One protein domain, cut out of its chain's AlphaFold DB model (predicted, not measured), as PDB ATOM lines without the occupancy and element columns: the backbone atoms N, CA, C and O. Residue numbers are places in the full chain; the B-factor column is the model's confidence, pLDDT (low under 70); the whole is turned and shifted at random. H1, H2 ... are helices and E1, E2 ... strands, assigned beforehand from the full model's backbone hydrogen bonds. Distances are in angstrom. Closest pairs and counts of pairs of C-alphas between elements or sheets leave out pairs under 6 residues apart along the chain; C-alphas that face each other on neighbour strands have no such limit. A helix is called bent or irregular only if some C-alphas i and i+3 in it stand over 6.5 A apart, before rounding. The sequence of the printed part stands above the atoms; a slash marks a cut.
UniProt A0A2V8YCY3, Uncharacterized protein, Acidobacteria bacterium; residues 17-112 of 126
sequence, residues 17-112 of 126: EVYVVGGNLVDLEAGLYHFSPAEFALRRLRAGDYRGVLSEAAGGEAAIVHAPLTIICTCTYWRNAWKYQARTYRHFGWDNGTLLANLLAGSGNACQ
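This is residues 17 to 112 of the 126 residues of an uncharacterized protein of Acidobacteria bacterium (UniProt A0A2V8YCY3). A small, strongly twisted sheet of four strands has one long, sharply kinked helix, H3, grazing it chiefly along its edge strand E4, while two short helices, H1 and H2, make a small pair that grazes it elsewhere. Residues 104 to 112, of which 104 to 111 belong to H3, stick out. The printed part has 96 residues, running E1, E2, E3, H1, H2, E4, H3; the sheet's order is E3, E2, E1, E4, all antiparallel, and the class is mixed, helices and strands. It is only just compact, close to loose, with a radius of gyration of the C-alphas of 15.0 A and spans of 42 by 31 by 26 A.

Start with E1, residues 17 to 22, E2, residues 31 to 36, and E3, residues 41 to 47: two hairpins make a meander, each strand the antiparallel neighbour of the one before. Look for N 20 and O 33 at 2.8 A, and N 43 and O 34 at 2.8 A. H1, residues 51 to 57, touches H2, residues 62 to 66; their closest C-alphas, of Arg 51 and Val 65, are 5.1 A apart. E4, residues 69 to 75, is antiparallel to E1, with N 19 and O 72 at 2.9 A. H3, residues 77 to 111, is apart from H1 and H2; its closest C-alpha pair with E4 is Phe 92 and Cys 75, 6.5 A. In H1 and H2 every O i to N i+4 pair is within hydrogen-bond range, in H3 24 of 31.

Find C-alpha 17, where E1 begins, at (-5.740, -3.524, -35.001). E4 is 19.8 A long. H3 runs 31.9 A to C-alpha 111 at (1.284, -1.874, -55.709); it is irregular, with C-alphas 83 and 86 9.5 A apart and a kink of 129 degrees near residue 84.

The C-alphas farthest apart, of Val 26 and Ala 86, are 44.3 A apart. The printed part has no cut, and no link is long. Residues 109 to 111 have pLDDT under 70.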
ATOM      1  N   GLU A  17      -5.186  -4.772 -34.487       89.62
ATOM      2  CA  GLU A  17      -5.740  -3.524 -35.001       89.62
ATOM      3  C   GLU A  17      -4.683  -2.820 -35.855       89.62
ATOM      4  O   GLU A  17      -3.510  -2.737 -35.468       89.62
ATOM      5  N   VAL A  18      -5.105  -2.294 -37.007       92.19
ATOM      6  CA  VAL A  18      -4.222  -1.634 -37.973       92.19
ATOM      7  C   VAL A  18      -4.419  -0.127 -37.911       92.19
ATOM      8  O   VAL A  18      -5.526   0.389 -38.071       92.19
ATOM      9  N   TYR A  19      -3.314   0.579 -37.718       93.75
ATOM     10  CA  TYR A  19      -3.247   2.030 -37.751       93.75
ATOM     11  C   TYR A  19      -2.301   2.477 -38.853       93.75
ATOM     12  O   TYR A  19      -1.384   1.757 -39.246       93.75
ATOM     13  N   VAL A  20      -2.523   3.685 -39.344       94.38
ATOM     14  CA  VAL A  20      -1.755   4.269 -40.433       94.38
ATOM     15  C   VAL A  20      -1.355   5.681 -40.041       94.38
ATOM     16  O   VAL A  20      -2.204   6.492 -39.676       94.38
ATOM     17  N   VAL A  21      -0.061   5.974 -40.110       94.88
ATOM     18  CA  VAL A  21       0.483   7.327 -39.961       94.88
ATOM     19  C   VAL A  21       1.075   7.736 -41.295       94.88
ATOM     20  O   VAL A  21       1.942   7.041 -41.823       94.88
ATOM     21  N   GLY A  22       0.608   8.847 -41.852       92.25
ATOM     22  CA  GLY A  22       1.047   9.328 -43.160       92.25
ATOM     23  C   GLY A  22       1.346  10.818 -43.165       92.25
ATOM     24  O   GLY A  22       0.793  11.579 -42.366       92.25
ATOM     25  N   GLY A  23       2.229  11.213 -44.081       90.50
ATOM     26  CA  GLY A  23       2.371  12.606 -44.495       90.50
ATOM     27  C   GLY A  23       1.236  13.029 -45.433       90.50
ATOM     28  O   GLY A  23       0.260  12.304 -45.610       90.50
ATOM     29  N   ASN A  24       1.367  14.204 -46.048       91.12
ATOM     30  CA  ASN A  24       0.380  14.680 -47.013       91.12
ATOM     31  C   ASN A  24       0.545  13.949 -48.357       91.12
ATOM     32  O   ASN A  24       1.603  14.047 -48.983       91.12
ATOM     33  N   LEU A  25      -0.489  13.232 -48.789       88.75
ATOM     34  CA  LEU A  25      -0.557  12.495 -50.052       88.75
ATOM     35  C   LEU A  25      -1.709  13.024 -50.913       88.75
ATOM     36  O   LEU A  25      -2.592  13.709 -50.406       88.75
ATOM     37  N   VAL A  26      -1.702  12.681 -52.206       85.56
ATOM     38  CA  VAL A  26      -2.666  13.187 -53.209       85.56
ATOM     39  C   VAL A  26      -4.127  13.026 -52.764       85.56
ATOM     40  O   VAL A  26      -4.906  13.946 -52.973       85.56
ATOM     41  N   ASP A  27      -4.459  11.938 -52.061       87.25
ATOM     42  CA  ASP A  27      -5.825  11.643 -51.593       87.25
ATOM     43  C   ASP A  27      -5.900  11.322 -50.087       87.25
ATOM     44  O   ASP A  27      -6.874  10.744 -49.604       87.25
ATOM     45  N   LEU A  28      -4.856  11.657 -49.322       88.62
ATOM     46  CA  LEU A  28      -4.821  11.409 -47.881       88.62
ATOM     47  C   LEU A  28      -4.044  12.516 -47.171       88.62
ATOM     48  O   LEU A  28      -2.823  12.609 -47.282       88.62
ATOM     49  N   GLU A  29      -4.763  13.341 -46.410       94.12
ATOM     50  CA  GLU A  29      -4.148  14.383 -45.589       94.12
ATOM     51  C   GLU A  29      -3.233  13.774 -44.517       94.12
ATOM     52  O   GLU A  29      -3.485  12.677 -44.008       94.12
ATOM     53  N   ALA A  30      -2.209  14.523 -44.106       94.81
ATOM     54  CA  ALA A  30      -1.337  14.102 -43.014       94.81
ATOM     55  C   ALA A  30      -2.145  13.813 -41.735       94.81
ATOM     56  O   ALA A  30      -2.957  14.635 -41.288       94.81
ATOM     57  N   GLY A  31      -1.925  12.645 -41.136       95.25
ATOM     58  CA  GLY A  31      -2.701  12.230 -39.973       95.25
ATOM     59  C   GLY A  31      -2.371  10.849 -39.429       95.25
ATOM     60  O   GLY A  31      -1.613  10.074 -40.016       95.25
ATOM     61  N   LEU A  32      -3.001  10.553 -38.293       95.81
ATOM     62  CA  LEU A  32      -3.126   9.219 -37.719       95.81
ATOM     63  C   LEU A  32      -4.528   8.691 -38.018       95.81
ATOM     64  O   LEU A  32      -5.530   9.316 -37.655       95.81
ATOM     65  N   TYR A  33      -4.584   7.511 -38.614       95.88
ATOM     66  CA  TYR A  33      -5.799   6.839 -39.039       95.88
ATOM     67  C   TYR A  33      -5.886   5.448 -38.415       95.88
ATOM     68  O   TYR A  33      -4.871   4.787 -38.201       95.88
ATOM     69  N   HIS A  34      -7.104   4.999 -38.143       94.69
ATOM     70  CA  HIS A  34      -7.422   3.619 -37.785       94.69
ATOM     71  C   HIS A  34      -8.173   2.970 -38.942       94.69
ATOM     72  O   HIS A  34      -9.079   3.577 -39.511       94.69
ATOM     73  N   PHE A  35      -7.783   1.757 -39.313       92.25
ATOM     74  CA  PHE A  35      -8.507   0.988 -40.314       92.25
ATOM     75  C   PHE A  35      -9.706   0.303 -39.659       92.25
ATOM     76  O   PHE A  35      -9.523  -0.563 -38.808       92.25
ATOM     77  N   SER A  36     -10.918   0.680 -40.075       89.25
ATOM     78  CA  SER A  36     -12.171   0.049 -39.662       89.25
ATOM     79  C   SER A  36     -12.502  -1.096 -40.621       89.25
ATOM     80  O   SER A  36     -12.904  -0.837 -41.759       89.25
ATOM     81  N   PRO A  37     -12.385  -2.366 -40.200       84.25
ATOM     82  CA  PRO A  37     -12.635  -3.498 -41.089       84.25
ATOM     83  C   PRO A  37     -14.120  -3.665 -41.425       84.25
ATOM     84  O   PRO A  37     -14.454  -4.175 -42.489       84.25
ATOM     85  N   ALA A  38     -15.008  -3.212 -40.534       85.38
ATOM     86  CA  ALA A  38     -16.454  -3.259 -40.737       85.38
ATOM     87  C   ALA A  38     -16.920  -2.294 -41.839       85.38
ATOM     88  O   ALA A  38     -17.832  -2.616 -42.595       85.38
ATOM     89  N   GLU A  39     -16.285  -1.125 -41.929       87.69
ATOM     90  CA  GLU A  39     -16.597  -0.091 -42.926       87.69
ATOM     91  C   GLU A  39     -15.669  -0.162 -44.146       87.69
ATOM     92  O   GLU A  39     -15.894   0.533 -45.131       87.69
ATOM     93  N   PHE A  40     -14.620  -0.988 -44.071       87.38
ATOM     94  CA  PHE A  40     -13.526  -1.042 -45.036       87.38
ATOM     95  C   PHE A  40     -12.960   0.356 -45.355       87.38
ATOM     96  O   PHE A  40     -12.732   0.719 -46.507       87.38
ATOM     97  N   ALA A  41     -12.757   1.162 -44.308       90.25
ATOM     98  CA  ALA A  41     -12.404   2.574 -44.422       90.25
ATOM     99  C   ALA A  41     -11.327   2.989 -43.411       90.25
ATOM    100  O   ALA A  41     -11.197   2.405 -42.332       90.25
ATOM    101  N   LEU A  42     -10.563   4.035 -43.746       92.00
ATOM    102  CA  LEU A  42      -9.638   4.690 -42.821       92.00
ATOM    103  C   LEU A  42     -10.361   5.805 -42.064       92.00
ATOM    104  O   LEU A  42     -10.748   6.822 -42.635       92.00
ATOM    105  N   ARG A  43     -10.498   5.641 -40.750       94.19
ATOM    106  CA  ARG A  43     -11.054   6.657 -39.862       94.19
ATOM    107  C   ARG A  43      -9.936   7.525 -39.305       94.19
ATOM    108  O   ARG A  43      -9.064   7.039 -38.586       94.19
ATOM    109  N   ARG A  44      -9.973   8.827 -39.595       95.06
ATOM    110  CA  ARG A  44      -9.010   9.779 -39.030       95.06
ATOM    111  C   ARG A  44      -9.212   9.907 -37.523       95.06
ATOM    112  O   ARG A  44     -10.294  10.273 -37.070       95.06
ATOM    113  N   LEU A  45      -8.157   9.642 -36.760       95.31
ATOM    114  CA  LEU A  45      -8.119   9.838 -35.312       95.31
ATOM    115  C   LEU A  45      -7.519  11.191 -34.947       95.31
ATOM    116  O   LEU A  45      -7.999  11.851 -34.029       95.31
ATOM    117  N   ARG A  46      -6.457  11.598 -35.651       95.19
ATOM    118  CA  ARG A  46      -5.775  12.880 -35.434       95.19
ATOM    119  C   ARG A  46      -5.291  13.449 -36.763       95.19
ATOM    120  O   ARG A  46      -4.789  12.701 -37.594       95.19
ATOM    121  N   ALA A  47      -5.442  14.757 -36.949       95.88
ATOM    122  CA  ALA A  47      -4.909  15.477 -38.104       95.88
ATOM    123  C   ALA A  47      -3.515  16.042 -37.786       95.88
ATOM    124  O   ALA A  47      -3.264  16.439 -36.648       95.88
ATOM    125  N   GLY A  48      -2.637  16.086 -38.786       94.06
ATOM    126  CA  GLY A  48      -1.257  16.563 -38.660       94.06
ATOM    127  C   GLY A  48      -0.215  15.461 -38.856       94.06
ATOM    128  O   GLY A  48      -0.527  14.272 -38.849       94.06
ATOM    129  N   ASP A  49       1.042  15.859 -39.046       93.69
ATOM    130  CA  ASP A  49       2.143  14.920 -39.261       93.69
ATOM    131  C   ASP A  49       2.644  14.332 -37.933       93.69
ATOM    132  O   ASP A  49       3.314  15.000 -37.144       93.69
ATOM    133  N   TYR A  50       2.319  13.060 -37.689       94.31
ATOM    134  CA  TYR A  50       2.725  12.319 -36.491       94.31
ATOM    135  C   TYR A  50       3.944  11.411 -36.711       94.31
ATOM    136  O   TYR A  50       4.315  10.667 -35.802       94.31
ATOM    137  N   ARG A  51       4.601  11.461 -37.880       93.75
ATOM    138  CA  ARG A  51       5.749  10.585 -38.177       93.75
ATOM    139  C   ARG A  51       6.933  10.833 -37.244       93.75
ATOM    140  O   ARG A  51       7.585   9.879 -36.839       93.75
ATOM    141  N   GLY A  52       7.167  12.086 -36.842       92.25
ATOM    142  CA  GLY A  52       8.200  12.428 -35.856       92.25
ATOM    143  C   GLY A  52       7.928  11.806 -34.483       92.25
ATOM    144  O   GLY A  52       8.789  11.137 -33.925       92.25
ATOM    145  N   VAL A  53       6.694  11.932 -33.985       92.25
ATOM    146  CA  VAL A  53       6.272  11.321 -32.709       92.25
ATOM    147  C   VAL A  53       6.412   9.799 -32.755       92.25
ATOM    148  O   VAL A  53       6.885   9.183 -31.803       92.25
ATOM    149  N   LEU A  54       6.022   9.189 -33.877       91.31
ATOM    150  CA  LEU A  54       6.152   7.751 -34.080       91.31
ATOM    151  C   LEU A  54       7.619   7.305 -34.146       91.31
ATOM    152  O   LEU A  54       7.958   6.263 -33.594       91.31
ATOM    153  N   SER A  55       8.483   8.088 -34.796       92.12
ATOM    154  CA  SER A  55       9.919   7.816 -34.874       92.12
ATOM    155  C   SER A  55      10.564   7.820 -33.491       92.12
ATOM    156  O   SER A  55      11.227   6.845 -33.137       92.12
ATOM    157  N   GLU A  56      10.282   8.837 -32.673       91.38
ATOM    158  CA  GLU A  56      10.752   8.920 -31.285       91.38
ATOM    159  C   GLU A  56      10.283   7.711 -30.460       91.38
ATOM    160  O   GLU A  56      11.092   7.034 -29.824       91.38
ATOM    161  N   ALA A  57       8.994   7.357 -30.546       88.19
ATOM    162  CA  ALA A  57       8.440   6.187 -29.857       88.19
ATOM    163  C   ALA A  57       9.045   4.854 -30.341       88.19
ATOM    164  O   ALA A  57       9.117   3.883 -29.586       88.19
ATOM    165  N   ALA A  58       9.507   4.801 -31.591       87.00
ATOM    166  CA  ALA A  58      10.211   3.665 -32.172       87.00
ATOM    167  C   ALA A  58      11.739   3.730 -31.971       87.00
ATOM    168  O   ALA A  58      12.480   3.010 -32.646       87.00
ATOM    169  N   GLY A  59      12.231   4.558 -31.044       88.00
ATOM    170  CA  GLY A  59      13.654   4.669 -30.720       88.00
ATOM    171  C   GLY A  59      14.465   5.443 -31.760       88.00
ATOM    172  O   GLY A  59      15.585   5.043 -32.067       88.00
ATOM    173  N   GLY A  60      13.886   6.499 -32.334       87.94
ATOM    174  CA  GLY A  60      14.553   7.406 -33.272       87.94
ATOM    175  C   GLY A  60      14.780   6.818 -34.667       87.94
ATOM    176  O   GLY A  60      15.759   7.156 -35.329       87.94
ATOM    177  N   GLU A  61      13.923   5.899 -35.128       87.12
ATOM    178  CA  GLU A  61      14.092   5.295 -36.456       87.12
ATOM    179  C   GLU A  61      13.789   6.324 -37.558       87.12
ATOM    180  O   GLU A  61      12.627   6.625 -37.855       87.12
ATOM    181  N   ALA A  62      14.840   6.835 -38.206       87.44
ATOM    182  CA  ALA A  62      14.739   7.843 -39.264       87.44
ATOM    183  C   ALA A  62      13.904   7.377 -40.471       87.44
ATOM    184  O   ALA A  62      13.253   8.190 -41.128       87.44
ATOM    185  N   ALA A  63      13.858   6.065 -40.739       87.38
ATOM    186  CA  ALA A  63      13.054   5.504 -41.824       87.38
ATOM    187  C   ALA A  63      11.558   5.842 -41.691       87.38
ATOM    188  O   ALA A  63      10.887   6.016 -42.703       87.38
ATOM    189  N   ILE A  64      11.047   5.999 -40.465       89.06
ATOM    190  CA  ILE A  64       9.643   6.358 -40.210       89.06
ATOM    191  C   ILE A  64       9.349   7.798 -40.643       89.06
ATOM    192  O   ILE A  64       8.297   8.073 -41.214       89.06
ATOM    193  N   VAL A  65      10.282   8.724 -40.396       89.94
ATOM    194  CA  VAL A  65      10.121  10.146 -40.744       89.94
ATOM    195  C   VAL A  65      10.110  10.337 -42.259       89.94
ATOM    196  O   VAL A  65       9.338  11.137 -42.785       89.94
ATOM    197  N   HIS A  66      10.950   9.581 -42.965       88.62
ATOM    198  CA  HIS A  66      11.063   9.659 -44.420       88.62
ATOM    199  C   HIS A  66      10.011   8.829 -45.160       88.62
ATOM    200  O   HIS A  66       9.765   9.083 -46.340       88.62
ATOM    201  N   ALA A  67       9.363   7.873 -44.492       88.75
ATOM    202  CA  ALA A  67       8.301   7.091 -45.101       88.75
ATOM    203  C   ALA A  67       7.085   7.984 -45.432       88.75
ATOM    204  O   ALA A  67       6.643   8.776 -44.589       88.75
ATOM    205  N   PRO A  68       6.502   7.863 -46.642       89.12
ATOM    206  CA  PRO A  68       5.259   8.557 -46.979       89.12
ATOM    207  C   PRO A  68       4.088   8.055 -46.120       89.12
ATOM    208  O   PRO A  68       3.222   8.837 -45.730       89.12
ATOM    209  N   LEU A  69       4.108   6.761 -45.788       90.62
ATOM    210  CA  LEU A  69       3.118   6.049 -44.990       90.62
ATOM    211  C   LEU A  69       3.809   5.003 -44.115       90.62
ATOM    212  O   LEU A  69       4.671   4.263 -44.583       90.62
ATOM    213  N   THR A  70       3.393   4.914 -42.856       92.38
ATOM    214  CA  THR A  70       3.793   3.870 -41.910       92.38
ATOM    215  C   THR A  70       2.550   3.139 -41.421       92.38
ATOM    216  O   THR A  70       1.630   3.760 -40.886       92.38
ATOM    217  N   ILE A  71       2.530   1.817 -41.591       92.00
ATOM    218  CA  ILE A  71       1.478   0.941 -41.068       92.00
ATOM    219  C   ILE A  71       1.931   0.409 -39.709       92.00
ATOM    220  O   ILE A  71       3.047  -0.090 -39.568       92.00
ATOM    221  N   ILE A  72       1.060   0.510 -38.711       91.94
ATOM    222  CA  ILE A  72       1.308   0.075 -37.340       91.94
ATOM    223  C   ILE A  72       0.304  -1.024 -37.006       91.94
ATOM    224  O   ILE A  72      -0.907  -0.803 -37.044       91.94
ATOM    225  N   CYS A  73       0.811  -2.190 -36.624       90.50
ATOM    226  CA  CYS A  73      -0.004  -3.277 -36.098       90.50
ATOM    227  C   CYS A  73       0.063  -3.254 -34.572       90.50
ATOM    228  O   CYS A  73       1.142  -3.359 -33.986       90.50
ATOM    229  N   THR A  74      -1.089  -3.140 -33.921       89.25
ATOM    230  CA  THR A  74      -1.208  -3.203 -32.458       89.25
ATOM    231  C   THR A  74      -2.082  -4.384 -32.068       89.25
ATOM    232  O   THR A  74      -2.867  -4.855 -32.882       89.25
ATOM    233  N   CYS A  75      -1.945  -4.889 -30.845       87.94
ATOM    234  CA  CYS A  75      -2.746  -6.011 -30.357       87.94
ATOM    235  C   CYS A  75      -3.461  -5.617 -29.064       87.94
ATOM    236  O   CYS A  75      -2.829  -5.142 -28.119       87.94
ATOM    237  N   THR A  76      -4.772  -5.847 -28.992       88.56
ATOM    238  CA  THR A  76      -5.539  -5.606 -27.762       88.56
ATOM    239  C   THR A  76      -5.361  -6.776 -26.796       88.56
ATOM    240  O   THR A  76      -5.969  -7.829 -26.990       88.56
ATOM    241  N   TYR A  77      -4.569  -6.584 -25.729       85.69
ATOM    242  CA  TYR A  77      -4.151  -7.670 -24.827       85.69
ATOM    243  C   TYR A  77      -5.312  -8.565 -24.367       85.69
ATOM    244  O   TYR A  77      -5.297  -9.790 -24.517       85.69
ATOM    245  N   TRP A  78      -6.357  -7.921 -23.850       83.75
ATOM    246  CA  TRP A  78      -7.485  -8.590 -23.215       83.75
ATOM    247  C   TRP A  78      -8.284  -9.506 -24.154       83.75
ATOM    248  O   TRP A  78      -8.804 -10.521 -23.693       83.75
ATOM    249  N   ARG A  79      -8.337  -9.207 -25.464       84.00
ATOM    250  CA  ARG A  79      -9.102 -10.012 -26.440       84.00
ATOM    251  C   ARG A  79      -8.599 -11.451 -26.525       84.00
ATOM    252  O   ARG A  79      -9.421 -12.348 -26.664       84.00
ATOM    253  N   ASN A  80      -7.296 -11.672 -26.338       84.56
ATOM    254  CA  ASN A  80      -6.697 -13.009 -26.287       84.56
ATOM    255  C   ASN A  80      -6.472 -13.514 -24.861       84.56
ATOM    256  O   ASN A  80      -6.558 -14.721 -24.629       84.56
ATOM    257  N   ALA A  81      -6.205 -12.616 -23.909       87.25
ATOM    258  CA  ALA A  81      -5.831 -12.982 -22.544       87.25
ATOM    259  C   ALA A  81      -6.874 -13.843 -21.840       87.25
ATOM    260  O   ALA A  81      -6.501 -14.834 -21.218       87.25
ATOM    261  N   TRP A  82      -8.166 -13.536 -21.990       88.94
ATOM    262  CA  TRP A  82      -9.220 -14.302 -21.320       88.94
ATOM    263  C   TRP A  82      -9.204 -15.793 -21.709       88.94
ATOM    264  O   TRP A  82      -9.448 -16.650 -20.861       88.94
ATOM    265  N   LYS A  83      -8.846 -16.111 -22.962       87.31
ATOM    266  CA  LYS A  83      -8.818 -17.481 -23.493       87.31
ATOM    267  C   LYS A  83      -7.442 -18.137 -23.388       87.31
ATOM    268  O   LYS A  83      -7.344 -19.308 -23.036       87.31
ATOM    269  N   TYR A  84      -6.383 -17.399 -23.715       87.44
ATOM    270  CA  TYR A  84      -5.032 -17.940 -23.894       87.44
ATOM    271  C   TYR A  84      -4.062 -17.581 -22.762       87.44
ATOM    272  O   TYR A  84      -2.960 -18.135 -22.710       87.44
ATOM    273  N   GLN A  85      -4.465 -16.714 -21.826       89.06
ATOM    274  CA  GLN A  85      -3.737 -16.397 -20.594       89.06
ATOM    275  C   GLN A  85      -2.262 -16.065 -20.891       89.06
ATOM    276  O   GLN A  85      -1.972 -15.256 -21.775       89.06
ATOM    277  N   ALA A  86      -1.310 -16.734 -20.236       87.50
ATOM    278  CA  ALA A  86       0.126 -16.533 -20.441       87.50
ATOM    279  C   ALA A  86       0.616 -16.767 -21.890       87.50
ATOM    280  O   ALA A  86       1.690 -16.296 -22.260       87.50
ATOM    281  N   ARG A  87      -0.142 -17.480 -22.739       86.69
ATOM    282  CA  ARG A  87       0.236 -17.738 -24.144       86.69
ATOM    283  C   ARG A  87      -0.122 -16.596 -25.091       86.69
ATOM    284  O   ARG A  87       0.344 -16.590 -26.226       86.69
ATOM    285  N   THR A  88      -0.886 -15.618 -24.621       86.44
ATOM    286  CA  THR A  88      -1.385 -14.477 -25.402       86.44
ATOM    287  C   THR A  88      -0.302 -13.764 -26.204       86.44
ATOM    288  O   THR A  88      -0.476 -13.519 -27.393       86.44
ATOM    289  N   TYR A  89       0.862 -13.520 -25.598       84.62
ATOM    290  CA  TYR A  89       1.954 -12.812 -26.270       84.62
ATOM    291  C   TYR A  89       2.539 -13.587 -27.465       84.62
ATOM    292  O   TYR A  89       3.009 -12.989 -28.428       84.62
ATOM    293  N   ARG A  90       2.488 -14.928 -27.435       87.69
ATOM    294  CA  ARG A  90       2.924 -15.759 -28.571       87.69
ATOM    295  C   ARG A  90       1.947 -15.645 -29.737       87.69
ATOM    296  O   ARG A  90       2.387 -15.540 -30.877       87.69
ATOM    297  N   HIS A  91       0.649 -15.612 -29.436       85.81
ATOM    298  CA  HIS A  91      -0.399 -15.455 -30.442       85.81
ATOM    299  C   HIS A  91      -0.300 -14.109 -31.161       85.81
ATOM    300  O   HIS A  91      -0.367 -14.089 -32.381       85.81
ATOM    301  N   PHE A  92       0.032 -13.024 -30.455       87.25
ATOM    302  CA  PHE A  92       0.268 -11.726 -31.106       87.25
ATOM    303  C   PHE A  92       1.383 -11.780 -32.143       87.25
ATOM    304  O   PHE A  92       1.259 -11.192 -33.213       87.25
ATOM    305  N   GLY A  93       2.466 -12.502 -31.846       84.75
ATOM    306  CA  GLY A  93       3.549 -12.697 -32.804       84.75
ATOM    307  C   GLY A  93       3.100 -13.463 -34.051       84.75
ATOM    308  O   GLY A  93       3.420 -13.056 -35.164       84.75
ATOM    309  N   TRP A  94       2.350 -14.555 -33.876       88.00
ATOM    310  CA  TRP A  94       1.879 -15.390 -34.988       88.00
ATOM    311  C   TRP A  94       0.836 -14.693 -35.863       88.00
ATOM    312  O   TRP A  94       0.950 -14.702 -37.092       88.00
ATOM    313  N   ASP A  95      -0.139 -14.046 -35.234       88.06
ATOM    314  CA  ASP A  95      -1.237 -13.383 -35.927       88.06
ATOM    315  C   ASP A  95      -0.726 -12.129 -36.662       88.06
ATOM    316  O   ASP A  95      -1.006 -11.944 -37.850       88.06
ATOM    317  N   ASN A  96       0.133 -11.324 -36.020       87.31
ATOM    318  CA  ASN A  96       0.782 -10.188 -36.684       87.31
ATOM    319  C   ASN A  96       1.724 -10.649 -37.812       87.31
ATOM    320  O   ASN A  96       1.763 -10.035 -38.872       87.31
ATOM    321  N   GLY A  97       2.438 -11.767 -37.637       87.75
ATOM    322  CA  GLY A  97       3.273 -12.343 -38.696       87.75
ATOM    323  C   GLY A  97       2.474 -12.711 -39.950       87.75
ATOM    324  O   GLY A  97       2.908 -12.420 -41.065       87.75
ATOM    325  N   THR A  98       1.278 -13.279 -39.778       89.31
ATOM    326  CA  THR A  98       0.390 -13.623 -40.900       89.31
ATOM    327  C   THR A  98      -0.128 -12.369 -41.606       89.31
ATOM    328  O   THR A  98      -0.145 -12.303 -42.835       89.31
ATOM    329  N   LEU A  99      -0.495 -11.337 -40.840       88.19
ATOM    330  CA  LEU A  99      -0.904 -10.049 -41.395       88.19
ATOM    331  C   LEU A  99       0.227  -9.379 -42.193       88.19
ATOM    332  O   LEU A  99       0.001  -8.932 -43.316       88.19
ATOM    333  N   LEU A 100       1.445  -9.347 -41.647       88.50
ATOM    334  CA  LEU A 100       2.618  -8.777 -42.316       88.50
ATOM    335  C   LEU A 100       2.969  -9.529 -43.605       88.50
ATOM    336  O   LEU A 100       3.303  -8.895 -44.603       88.50
ATOM    337  N   ALA A 101       2.854 -10.860 -43.612       88.69
ATOM    338  CA  ALA A 101       3.073 -11.664 -44.814       88.69
ATOM    339  C   ALA A 101       2.076 -11.304 -45.928       88.69
ATOM    340  O   ALA A 101       2.472 -11.129 -47.080       88.69
ATOM    341  N   ASN A 102       0.801 -11.116 -45.578       88.50
ATOM    342  CA  ASN A 102      -0.219 -10.682 -46.531       88.50
ATOM    343  C   ASN A 102       0.044  -9.267 -47.062       88.50
ATOM    344  O   ASN A 102      -0.111  -9.025 -48.259       88.50
ATOM    345  N   LEU A 103       0.468  -8.341 -46.193       87.38
ATOM    346  CA  LEU A 103       0.823  -6.977 -46.595       87.38
ATOM    347  C   LEU A 103       2.005  -6.964 -47.571       87.38
ATOM    348  O   LEU A 103       1.921  -6.299 -48.599       87.38
ATOM    349  N   LEU A 104       3.061  -7.734 -47.291       86.50
ATOM    350  CA  LEU A 104       4.217  -7.879 -48.182       86.50
ATOM    351  C   LEU A 104       3.837  -8.484 -49.539       86.50
ATOM    352  O   LEU A 104       4.268  -8.000 -50.585       86.50
ATOM    353  N   ALA A 105       3.024  -9.542 -49.533       86.25
ATOM    354  CA  ALA A 105       2.578 -10.184 -50.765       86.25
ATOM    355  C   ALA A 105       1.730  -9.227 -51.623       86.25
ATOM    356  O   ALA A 105       1.876  -9.195 -52.847       86.25
ATOM    357  N   GLY A 106       0.874  -8.420 -50.987       82.31
ATOM    358  CA  GLY A 106       0.091  -7.384 -51.658       82.31
ATOM    359  C   GLY A 106       0.952  -6.239 -52.197       82.31
ATOM    360  O   GLY A 106       0.777  -5.832 -53.345       82.31
ATOM    361  N   SER A 107       1.913  -5.745 -51.408       80.38
ATOM    362  CA  SER A 107       2.759  -4.613 -51.805       80.38
ATOM    363  C   SER A 107       3.675  -4.957 -52.977       80.38
ATOM    364  O   SER A 107       3.787  -4.154 -53.902       80.38
ATOM    365  N   GLY A 108       4.278  -6.151 -52.977       72.69
ATOM    366  CA  GLY A 108       5.185  -6.594 -54.038       72.69
ATOM    367  C   GLY A 108       4.481  -6.896 -55.363       72.69
ATOM    368  O   GLY A 108       4.996  -6.544 -56.420       72.69
ATOM    369  N   ASN A 109       3.291  -7.505 -55.315       65.25
ATOM    370  CA  ASN A 109       2.599  -7.953 -56.526       65.25
ATOM    371  C   ASN A 109       1.641  -6.912 -57.120       65.25
ATOM    372  O   ASN A 109       1.529  -6.834 -58.340       65.25
ATOM    373  N   ALA A 110       0.928  -6.145 -56.288       65.69
ATOM    374  CA  ALA A 110      -0.153  -5.275 -56.758       65.69
ATOM    375  C   ALA A 110       0.242  -3.795 -56.825       65.69
ATOM    376  O   ALA A 110      -0.153  -3.105 -57.759       65.69
ATOM    377  N   CYS A 111       1.014  -3.310 -55.848       64.31
ATOM    378  CA  CYS A 111       1.284  -1.874 -55.709       64.31
ATOM    379  C   CYS A 111       2.729  -1.471 -56.049       64.31
ATOM    380  O   CYS A 111       2.994  -0.280 -56.163       64.31
ATOM    381  N   GLN A 112       3.652  -2.433 -56.195       73.38
ATOM    382  CA  GLN A 112       5.089  -2.208 -56.430       73.38
ATOM    383  C   GLN A 112       5.708  -1.172 -55.473       73.38
ATOM    384  O   GLN A 112       6.524  -0.341 -55.867       73.38
TER     385      GLN A 112